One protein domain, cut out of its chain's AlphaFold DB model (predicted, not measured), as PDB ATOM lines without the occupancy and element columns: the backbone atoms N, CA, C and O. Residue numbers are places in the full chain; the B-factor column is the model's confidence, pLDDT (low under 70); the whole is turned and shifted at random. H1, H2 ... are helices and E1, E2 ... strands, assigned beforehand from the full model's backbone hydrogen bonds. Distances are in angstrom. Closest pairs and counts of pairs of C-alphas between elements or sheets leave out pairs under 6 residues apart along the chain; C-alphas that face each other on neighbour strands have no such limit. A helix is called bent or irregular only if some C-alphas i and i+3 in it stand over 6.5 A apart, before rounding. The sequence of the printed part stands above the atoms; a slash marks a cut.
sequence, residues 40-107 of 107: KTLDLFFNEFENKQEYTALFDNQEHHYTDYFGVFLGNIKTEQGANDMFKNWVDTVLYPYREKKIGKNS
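This is residues 40 to 107 of the 107 residues of an uncharacterized protein of Bacillus camelliae (UniProt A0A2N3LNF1). A long bent helix, H2, runs along the domain, with an antiparallel two-stranded ribbon, E1 and E2, beside its first arm and short helix H1 near its second. The 68 printed residues, of mixed class, include E1, H1, E2 and H2 in that order. The whole is only just compact, close to loose (radius of gyration of the C-alphas 13.1 A), spanning 47 by 24 by 19 A.

E1, residues 42 to 46, begins at C-alpha 42 (-48.581, 16.300, -27.465). H1 is residues 52 to 59; E2, residues 71 to 77, is 16.7 A long. H2, residues 80 to 103, one helix by its hydrogen bonds, is bent: C-alphas 93 and 96 are 6.8 A apart. Arm H2a, residues 80 to 93, is 19.8 A long; H2b, residues 96 to 103, ends at C-alpha 103 (-15.722, 22.234, -28.645).

Neighbours E1 and E2 are antiparallel, with N 44 and O 75 within hydrogen-bond range at 2.9 A. The closest C-alphas of E1 and H2a, Leu 44 and Ala 83, are 6.7 A apart. H1 and H2b are near each other, with 5 pairs of C-alphas within 10 A. In H1, H2a and H2b every O i to N i+4 pair is within hydrogen-bond range.

The farthest C-alphas, Lys 40 and Ser 107, are 47.0 A apart. The printed part has no cut; the link from H1 to E2 is long. Residues 60 to 64, 67 to 68 and 102 to 107 have pLDDT under 70.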
ATOM      1  N   LYS A  40     -55.793  15.109 -27.722       93.56
ATOM      2  CA  LYS A  40     -54.915  13.931 -27.674       93.56
ATOM      3  C   LYS A  40     -53.626  14.062 -28.481       93.56
ATOM      4  O   LYS A  40     -52.977  13.058 -28.757       93.56
ATOM      5  N   THR A  41     -53.230  15.286 -28.816       96.94
ATOM      6  CA  THR A  41     -51.874  15.581 -29.281       96.94
ATOM      7  C   THR A  41     -50.961  15.984 -28.117       96.94
ATOM      8  O   THR A  41     -51.409  16.193 -26.988       96.94
ATOM      9  N   LEU A  42     -49.665  16.036 -28.395       97.19
ATOM     10  CA  LEU A  42     -48.581  16.300 -27.465       97.19
ATOM     11  C   LEU A  42     -47.783  17.497 -27.969       97.19
ATOM     12  O   LEU A  42     -47.253  17.448 -29.079       97.19
ATOM     13  N   ASP A  43     -47.661  18.536 -27.150       95.88
ATOM     14  CA  ASP A  43     -46.721  19.626 -27.408       95.88
ATOM     15  C   ASP A  43     -45.398  19.324 -26.716       95.88
ATOM     16  O   ASP A  43     -45.353  19.219 -25.491       95.88
ATOM     17  N   LEU A  44     -44.333  19.168 -27.496       96.38
ATOM     18  CA  LEU A  44     -42.998  18.847 -27.008       96.38
ATOM     19  C   LEU A  44     -42.225  20.129 -26.688       96.38
ATOM     20  O   LEU A  44     -42.101  21.005 -27.546       96.38
ATOM     21  N   PHE A  45     -41.661  20.206 -25.487       95.19
ATOM     22  CA  PHE A  45     -40.860  21.326 -25.007       95.19
ATOM     23  C   PHE A  45     -39.488  20.882 -24.499       95.19
ATOM     24  O   PHE A  45     -39.336  19.776 -23.985       95.19
ATOM     25  N   PHE A  46     -38.498  21.768 -24.606       94.38
ATOM     26  CA  PHE A  46     -37.135  21.533 -24.127       94.38
ATOM     27  C   PHE A  46     -36.578  22.742 -23.364       94.38
ATOM     28  O   PHE A  46     -36.725  23.884 -23.809       94.38
ATOM     29  N   ASN A  47     -35.916  22.491 -22.228       91.25
ATOM     30  CA  ASN A  47     -35.366  23.540 -21.356       91.25
ATOM     31  C   ASN A  47     -33.946  23.251 -20.824       91.25
ATOM     32  O   ASN A  47     -33.419  24.029 -20.033       91.25
ATOM     33  N   GLU A  48     -33.293  22.165 -21.242       92.19
ATOM     34  CA  GLU A  48     -31.960  21.789 -20.738       92.19
ATOM     35  C   GLU A  48     -30.817  22.403 -21.566       92.19
ATOM     36  O   GLU A  48     -29.874  21.732 -22.005       92.19
ATOM     37  N   PHE A  49     -30.905  23.714 -21.800       90.62
ATOM     38  CA  PHE A  49     -29.837  24.474 -22.443       90.62
ATOM     39  C   PHE A  49     -28.653  24.679 -21.490       90.62
ATOM     40  O   PHE A  49     -28.838  24.980 -20.313       90.62
ATOM     41  N   GLU A  50     -27.421  24.615 -21.999       90.69
ATOM     42  CA  GLU A  50     -26.206  24.846 -21.204       90.69
ATOM     43  C   GLU A  50     -26.142  26.269 -20.631       90.69
ATOM     44  O   GLU A  50     -25.500  26.514 -19.611       90.69
ATOM     45  N   ASN A  51     -26.693  27.245 -21.358       88.38
ATOM     46  CA  ASN A  51     -26.662  28.666 -21.025       88.38
ATOM     47  C   ASN A  51     -27.566  29.464 -21.976       88.38
ATOM     48  O   ASN A  51     -28.039  28.970 -23.002       88.38
ATOM     49  N   LYS A  52     -27.744  30.752 -21.659       86.81
ATOM     50  CA  LYS A  52     -28.493  31.692 -22.496       86.81
ATOM     51  C   LYS A  52     -27.915  31.809 -23.911       86.81
ATOM     52  O   LYS A  52     -28.682  32.008 -24.840       86.81
ATOM     53  N   GLN A  53     -26.596  31.684 -24.093       88.44
ATOM     54  CA  GLN A  53     -25.986  31.769 -25.423       88.44
ATOM     55  C   GLN A  53     -26.367  30.582 -26.316       88.44
ATOM     56  O   GLN A  53     -26.566  30.794 -27.507       88.44
ATOM     57  N   GLU A  54     -26.490  29.370 -25.768       90.56
ATOM     58  CA  GLU A  54     -26.987  28.202 -26.505       90.56
ATOM     59  C   GLU A  54     -28.443  28.404 -26.924       90.56
ATOM     60  O   GLU A  54     -28.751  28.288 -28.108       90.56
ATOM     61  N   TYR A  55     -29.303  28.799 -25.979       88.44
ATOM     62  CA  TYR A  55     -30.693  29.148 -26.270       88.44
ATOM     63  C   TYR A  55     -30.777  30.185 -27.398       88.44
ATOM     64  O   TYR A  55     -31.380  29.933 -28.435       88.44
ATOM     65  N   THR A  56     -30.105  31.326 -27.232       86.56
ATOM     66  CA  THR A  56     -30.081  32.405 -28.222       86.56
ATOM     67  C   THR A  56     -29.565  31.880 -29.561       86.56
ATOM     68  O   THR A  56     -30.229  32.017 -30.577       86.56
ATOM     69  N   ALA A  57     -28.430  31.189 -29.611       88.38
ATOM     70  CA  ALA A  57     -27.876  30.747 -30.888       88.38
ATOM     71  C   ALA A  57     -28.783  29.777 -31.665       88.38
ATOM     72  O   ALA A  57     -28.754  29.786 -32.896       88.38
ATOM     73  N   LEU A  58     -29.573  28.958 -30.968       88.62
ATOM     74  CA  LEU A  58     -30.521  28.044 -31.599       88.62
ATOM     75  C   LEU A  58     -31.833  28.734 -32.002       88.62
ATOM     76  O   LEU A  58     -32.484  28.274 -32.938       88.62
ATOM     77  N   PHE A  59     -32.204  29.836 -31.338       84.12
ATOM     78  CA  PHE A  59     -33.584  30.328 -31.341       84.12
ATOM     79  C   PHE A  59     -33.783  31.851 -31.503       84.12
ATOM     80  O   PHE A  59     -34.925  32.286 -31.615       84.12
ATOM     81  N   ASP A  60     -32.735  32.680 -31.604       69.56
ATOM     82  CA  ASP A  60     -32.851  34.163 -31.595       69.56
ATOM     83  C   ASP A  60     -33.545  34.780 -32.827       69.56
ATOM     84  O   ASP A  60     -33.766  35.985 -32.868       69.56
ATOM     85  N   ASN A  61     -33.878  33.992 -33.854       63.19
ATOM     86  CA  ASN A  61     -34.417  34.499 -35.127       63.19
ATOM     87  C   ASN A  61     -35.664  33.757 -35.622       63.19
ATOM     88  O   ASN A  61     -36.039  33.886 -36.787       63.19
ATOM     89  N   GLN A  62     -36.290  32.951 -34.773       59.12
ATOM     90  CA  GLN A  62     -37.480  32.199 -35.139       59.12
ATOM     91  C   GLN A  62     -38.612  32.540 -34.172       59.12
ATOM     92  O   GLN A  62     -38.393  32.753 -32.981       59.12
ATOM     93  N   GLU A  63     -39.831  32.633 -34.704       60.88
ATOM     94  CA  GLU A  63     -41.023  32.784 -33.877       60.88
ATOM     95  C   GLU A  63     -41.188  31.501 -33.063       60.88
ATOM     96  O   GLU A  63     -41.563  30.444 -33.576       60.88
ATOM     97  N   HIS A  64     -40.804  31.579 -31.795       67.75
ATOM     98  CA  HIS A  64     -40.803  30.452 -30.886       67.75
ATOM     99  C   HIS A  64     -41.572  30.779 -29.635       67.75
ATOM    100  O   HIS A  64     -41.495  31.874 -29.077       67.75
ATOM    101  N   HIS A  65     -42.319  29.781 -29.193       70.12
ATOM    102  CA  HIS A  65     -43.098  29.878 -27.987       70.12
ATOM    103  C   HIS A  65     -42.286  29.288 -26.850       70.12
ATOM    104  O   HIS A  65     -41.997  28.092 -26.814       70.12
ATOM    105  N   TYR A  66     -41.886  30.178 -25.950       70.88
ATOM    106  CA  TYR A  66     -41.249  29.839 -24.695       70.88
ATOM    107  C   TYR A  66     -42.291  29.928 -23.588       70.88
ATOM    108  O   TYR A  66     -43.000  30.931 -23.473       70.88
ATOM    109  N   THR A  67     -42.383  28.880 -22.781       69.06
ATOM    110  CA  THR A  67     -43.106  28.935 -21.511       69.06
ATOM    111  C   THR A  67     -42.081  28.910 -20.387       69.06
ATOM    112  O   THR A  67     -41.173  28.080 -20.408       69.06
ATOM    113  N   ASP A  68     -42.244  29.776 -19.383       69.56
ATOM    114  CA  ASP A  68     -41.331  29.837 -18.227       69.56
ATOM    115  C   ASP A  68     -41.241  28.499 -17.466       69.56
ATOM    116  O   ASP A  68     -40.292  28.263 -16.721       69.56
ATOM    117  N   TYR A  69     -42.229  27.617 -17.653       72.12
ATOM    118  CA  TYR A  69     -42.343  26.339 -16.956       72.12
ATOM    119  C   TYR A  69     -41.760  25.152 -17.729       72.12
ATOM    120  O   TYR A  69     -41.146  24.288 -17.110       72.12
ATOM    121  N   PHE A  70     -41.940  25.090 -19.052       81.38
ATOM    122  CA  PHE A  70     -41.589  23.900 -19.843       81.38
ATOM    123  C   PHE A  70     -40.490  24.148 -20.879       81.38
ATOM    124  O   PHE A  70     -39.917  23.195 -21.400       81.38
ATOM    125  N   GLY A  71     -40.139  25.407 -21.142       86.94
ATOM    126  CA  GLY A  71     -39.087  25.771 -22.083       86.94
ATOM    127  C   GLY A  71     -39.606  26.058 -23.490       86.94
ATOM    128  O   GLY A  71     -40.703  26.596 -23.667       86.94
ATOM    129  N   VAL A  72     -38.784  25.744 -24.491       91.25
ATOM    130  CA  VAL A  72     -39.025  26.052 -25.908       91.25
ATOM    131  C   VAL A  72     -39.860  24.971 -26.560       91.25
ATOM    132  O   VAL A  72     -39.498  23.799 -26.498       91.25
ATOM    133  N   PHE A  73     -40.928  25.373 -27.242       93.00
ATOM    134  CA  PHE A  73     -41.727  24.485 -28.076       93.00
ATOM    135  C   PHE A  73     -40.916  23.962 -29.270       93.00
ATOM    136  O   PHE A  73     -40.498  24.733 -30.133       93.00
ATOM    137  N   LEU A  74     -40.732  22.644 -29.330       93.69
ATOM    138  CA  LEU A  74     -40.093  21.957 -30.449       93.69
ATOM    139  C   LEU A  74     -41.110  21.575 -31.532       93.69
ATOM    140  O   LEU A  74     -40.781  21.626 -32.715       93.69
ATOM    141  N   GLY A  75     -42.339  21.200 -31.153       93.69
ATOM    142  CA  GLY A  75     -43.398  20.829 -32.095       93.69
ATOM    143  C   GLY A  75     -44.581  20.086 -31.469       93.69
ATOM    144  O   GLY A  75     -44.546  19.706 -30.301       93.69
ATOM    145  N   ASN A  76     -45.633  19.875 -32.269       95.94
ATOM    146  CA  ASN A  76     -46.849  19.147 -31.886       95.94
ATOM    147  C   ASN A  76     -46.919  17.783 -32.581       95.94
ATOM    148  O   ASN A  76     -46.672  17.682 -33.785       95.94
ATOM    149  N   ILE A  77     -47.259  16.733 -31.831       96.94
ATOM    150  CA  ILE A  77     -47.185  15.346 -32.298       96.94
ATOM    151  C   ILE A  77     -48.349  14.526 -31.747       96.94
ATOM    152  O   ILE A  77     -48.886  14.809 -30.688       96.94
ATOM    153  N   LYS A  78     -48.770  13.481 -32.461       95.44
ATOM    154  CA  LYS A  78     -49.959  12.689 -32.094       95.44
ATOM    155  C   LYS A  78     -49.690  11.524 -31.145       95.44
ATOM    156  O   LYS A  78     -50.635  10.947 -30.624       95.44
ATOM    157  N   THR A  79     -48.438  11.102 -31.004       95.75
ATOM    158  CA  THR A  79     -48.089   9.871 -30.290       95.75
ATOM    159  C   THR A  79     -46.829  10.064 -29.468       95.75
ATOM    160  O   THR A  79     -45.941  10.829 -29.841       95.75
ATOM    161  N   GLU A  80     -46.731   9.313 -28.374       94.00
ATOM    162  CA  GLU A  80     -45.545   9.283 -27.519       94.00
ATOM    163  C   GLU A  80     -44.303   8.793 -28.280       94.00
ATOM    164  O   GLU A  80     -43.235   9.387 -28.169       94.00
ATOM    165  N   GLN A  81     -44.441   7.768 -29.132       95.38
ATOM    166  CA  GLN A  81     -43.342   7.335 -30.002       95.38
ATOM    167  C   GLN A  81     -42.895   8.461 -30.943       95.38
ATOM    168  O   GLN A  81     -41.703   8.674 -31.119       95.38
ATOM    169  N   GLY A  82     -43.836   9.230 -31.498       96.56
ATOM    170  CA  GLY A  82     -43.503  10.380 -32.331       96.56
ATOM    171  C   GLY A  82     -42.765  11.474 -31.554       96.56
ATOM    172  O   GLY A  82     -41.854  12.084 -32.104       96.56
ATOM    173  N   ALA A  83     -43.108  11.691 -30.279       95.88
ATOM    174  CA  ALA A  83     -42.369  12.586 -29.383       95.88
ATOM    175  C   ALA A  83     -40.943  12.110 -29.122       95.88
ATOM    176  O   ALA A  83     -40.014  12.907 -29.251       95.88
ATOM    177  N   ASN A  84     -40.759  10.815 -28.865       95.06
ATOM    178  CA  ASN A  84     -39.436  10.207 -28.755       95.06
ATOM    179  C   ASN A  84     -38.608  10.398 -30.034       95.06
ATOM    180  O   ASN A  84     -37.470  10.864 -29.971       95.06
ATOM    181  N   ASP A  85     -39.179  10.075 -31.195       96.00
ATOM    182  CA  ASP A  85     -38.485  10.158 -32.483       96.00
ATOM    183  C   ASP A  85     -38.112  11.605 -32.826       96.00
ATOM    184  O   ASP A  85     -36.982  11.886 -33.232       96.00
ATOM    185  N   MET A  86     -39.041  12.542 -32.618       96.31
ATOM    186  CA  MET A  86     -38.801  13.961 -32.857       96.31
ATOM    187  C   MET A  86     -37.731  14.518 -31.922       96.31
ATOM    188  O   MET A  86     -36.848  15.238 -32.392       96.31
ATOM    189  N   PHE A  87     -37.777  14.180 -30.629       96.62
ATOM    190  CA  PHE A  87     -36.791  14.670 -29.672       96.62
ATOM    191  C   PHE A  87     -35.393  14.148 -29.995       96.62
ATOM    192  O   PHE A  87     -34.460  14.938 -30.133       96.62
ATOM    193  N   LYS A  88     -35.250  12.835 -30.215       95.50
ATOM    194  CA  LYS A  88     -33.964  12.216 -30.571       95.50
ATOM    195  C   LYS A  88     -33.400  12.808 -31.859       95.50
ATOM    196  O   LYS A  88     -32.228  13.175 -31.896       95.50
ATOM    197  N   ASN A  89     -34.239  12.983 -32.878       95.38
ATOM    198  CA  ASN A  89     -33.819  13.611 -34.125       95.38
ATOM    199  C   ASN A  89     -33.395  15.075 -33.927       95.38
ATOM    200  O   ASN A  89     -32.383  15.497 -34.483       95.38
ATOM    201  N   TRP A  90     -34.135  15.863 -33.142       96.06
ATOM    202  CA  TRP A  90     -33.763  17.250 -32.854       96.06
ATOM    203  C   TRP A  90     -32.431  17.332 -32.095       96.06
ATOM    204  O   TRP A  90     -31.566  18.127 -32.464       96.06
ATOM    205  N   VAL A  91     -32.213  16.461 -31.105       95.06
ATOM    206  CA  VAL A  91     -30.934  16.375 -30.387       95.06
ATOM    207  C   VAL A  91     -29.780  16.093 -31.355       95.06
ATOM    208  O   VAL A  91     -28.787  16.819 -31.340       95.06
ATOM    209  N   ASP A  92     -29.929  15.110 -32.245       93.31
ATOM    210  CA  ASP A  92     -28.872  14.711 -33.185       93.31
ATOM    211  C   ASP A  92     -28.572  15.739 -34.271       93.31
ATOM    212  O   ASP A  92     -27.439  15.856 -34.730       93.31
ATOM    213  N   THR A  93     -29.604  16.429 -34.752       94.38
ATOM    214  CA  THR A  93     -29.496  17.273 -35.951       94.38
ATOM    215  C   THR A  93     -29.325  18.750 -35.621       94.38
ATOM    216  O   THR A  93     -28.820  19.502 -36.456       94.38
ATOM    217  N   VAL A  94     -29.694  19.167 -34.406       92.94
ATOM    218  CA  VAL A  94     -29.664  20.569 -33.974       92.94
ATOM    219  C   VAL A  94     -28.744  20.754 -32.771       92.94
ATOM    220  O   VAL A  94     -27.747  21.472 -32.875       92.94
ATOM    221  N   LEU A  95     -29.041  20.102 -31.644       93.06
ATOM    222  CA  LEU A  95     -28.378  20.403 -30.373       93.06
ATOM    223  C   LEU A  95     -26.928  19.908 -30.324       93.06
ATOM    224  O   LEU A  95     -26.012  20.686 -30.062       93.06
ATOM    225  N   TYR A  96     -26.696  18.624 -30.595       91.81
ATOM    226  CA  TYR A  96     -25.350  18.053 -30.573       91.81
ATOM    227  C   TYR A  96     -24.416  18.703 -31.594       91.81
ATOM    228  O   TYR A  96     -23.342  19.147 -31.185       91.81
ATOM    229  N   PRO A  97     -24.811  18.913 -32.866       91.38
ATOM    230  CA  PRO A  97     -23.966  19.632 -33.813       91.38
ATOM    231  C   PRO A  97     -23.609  21.050 -33.355       91.38
ATOM    232  O   PRO A  97     -22.531  21.548 -33.686       91.38
ATOM    233  N   TYR A  98     -24.487  21.726 -32.607       91.12
ATOM    234  CA  TYR A  98     -24.168  23.018 -32.004       91.12
ATOM    235  C   TYR A  98     -23.111  22.884 -30.895       91.12
ATOM    236  O   TYR A  98     -22.095  23.591 -30.927       91.12
ATOM    237  N   ARG A  99     -23.302  21.947 -29.958       90.25
ATOM    238  CA  ARG A  99     -22.380  21.701 -28.835       90.25
ATOM    239  C   ARG A  99     -21.002  21.224 -29.298       90.25
ATOM    240  O   ARG A  99     -19.984  21.723 -28.824       90.25
ATOM    241  N   GLU A 100     -20.936  20.348 -30.292       86.81
ATOM    242  CA  GLU A 100     -19.671  19.854 -30.853       86.81
ATOM    243  C   GLU A 100     -18.885  20.951 -31.590       86.81
ATOM    244  O   GLU A 100     -17.670  21.079 -31.413       86.81
ATOM    245  N   LYS A 101     -19.562  21.815 -32.362       79.06
ATOM    246  CA  LYS A 101     -18.916  22.968 -33.024       79.06
ATOM    247  C   LYS A 101     -18.300  23.950 -32.029       79.06
ATOM    248  O   LYS A 101     -17.329  24.625 -32.368       79.06
ATOM    249  N   LYS A 102     -18.859  24.058 -30.823       61.09
ATOM    250  CA  LYS A 102     -18.305  24.878 -29.739       61.09
ATOM    251  C   LYS A 102     -17.015  24.271 -29.180       61.09
ATOM    252  O   LYS A 102     -16.081  25.017 -28.902       61.09
ATOM    253  N   ILE A 103     -16.933  22.943 -29.087       58.47
ATOM    254  CA  ILE A 103     -15.722  22.234 -28.645       58.47
ATOM    255  C   ILE A 103     -14.592  22.410 -29.671       58.47
ATOM    256  O   ILE A 103     -13.486  22.775 -29.295       58.47
ATOM    257  N   GLY A 104     -14.876  22.274 -30.972       53.44
ATOM    258  CA  GLY A 104     -13.868  22.424 -32.035       53.44
ATOM    259  C   GLY A 104     -13.368  23.853 -32.304       53.44
ATOM    260  O   GLY A 104     -12.405  24.021 -33.045       53.44
ATOM    261  N   LYS A 105     -14.003  24.886 -31.733       48.00
ATOM    262  CA  LYS A 105     -13.559  26.292 -31.837       48.00
ATOM    263  C   LYS A 105     -12.617  26.734 -30.712       48.00
ATOM    264  O   LYS A 105     -12.074  27.830 -30.795       48.00
ATOM    265  N   ASN A 106     -12.439  25.899 -29.690       45.59
ATOM    266  CA  ASN A 106     -11.529  26.144 -28.569       45.59
ATOM    267  C   ASN A 106     -10.298  25.213 -28.592       45.59
ATOM    268  O   ASN A 106      -9.581  25.152 -27.592       45.59
ATOM    269  N   SER A 107     -10.079  24.497 -29.702       41.41
ATOM    270  CA  SER A 107      -8.944  23.590 -29.938       41.41
ATOM    271  C   SER A 107      -7.833  24.257 -30.739       41.41
ATOM    272  O   SER A 107      -8.168  24.959 -31.721       41.41
TER     273      SER A 107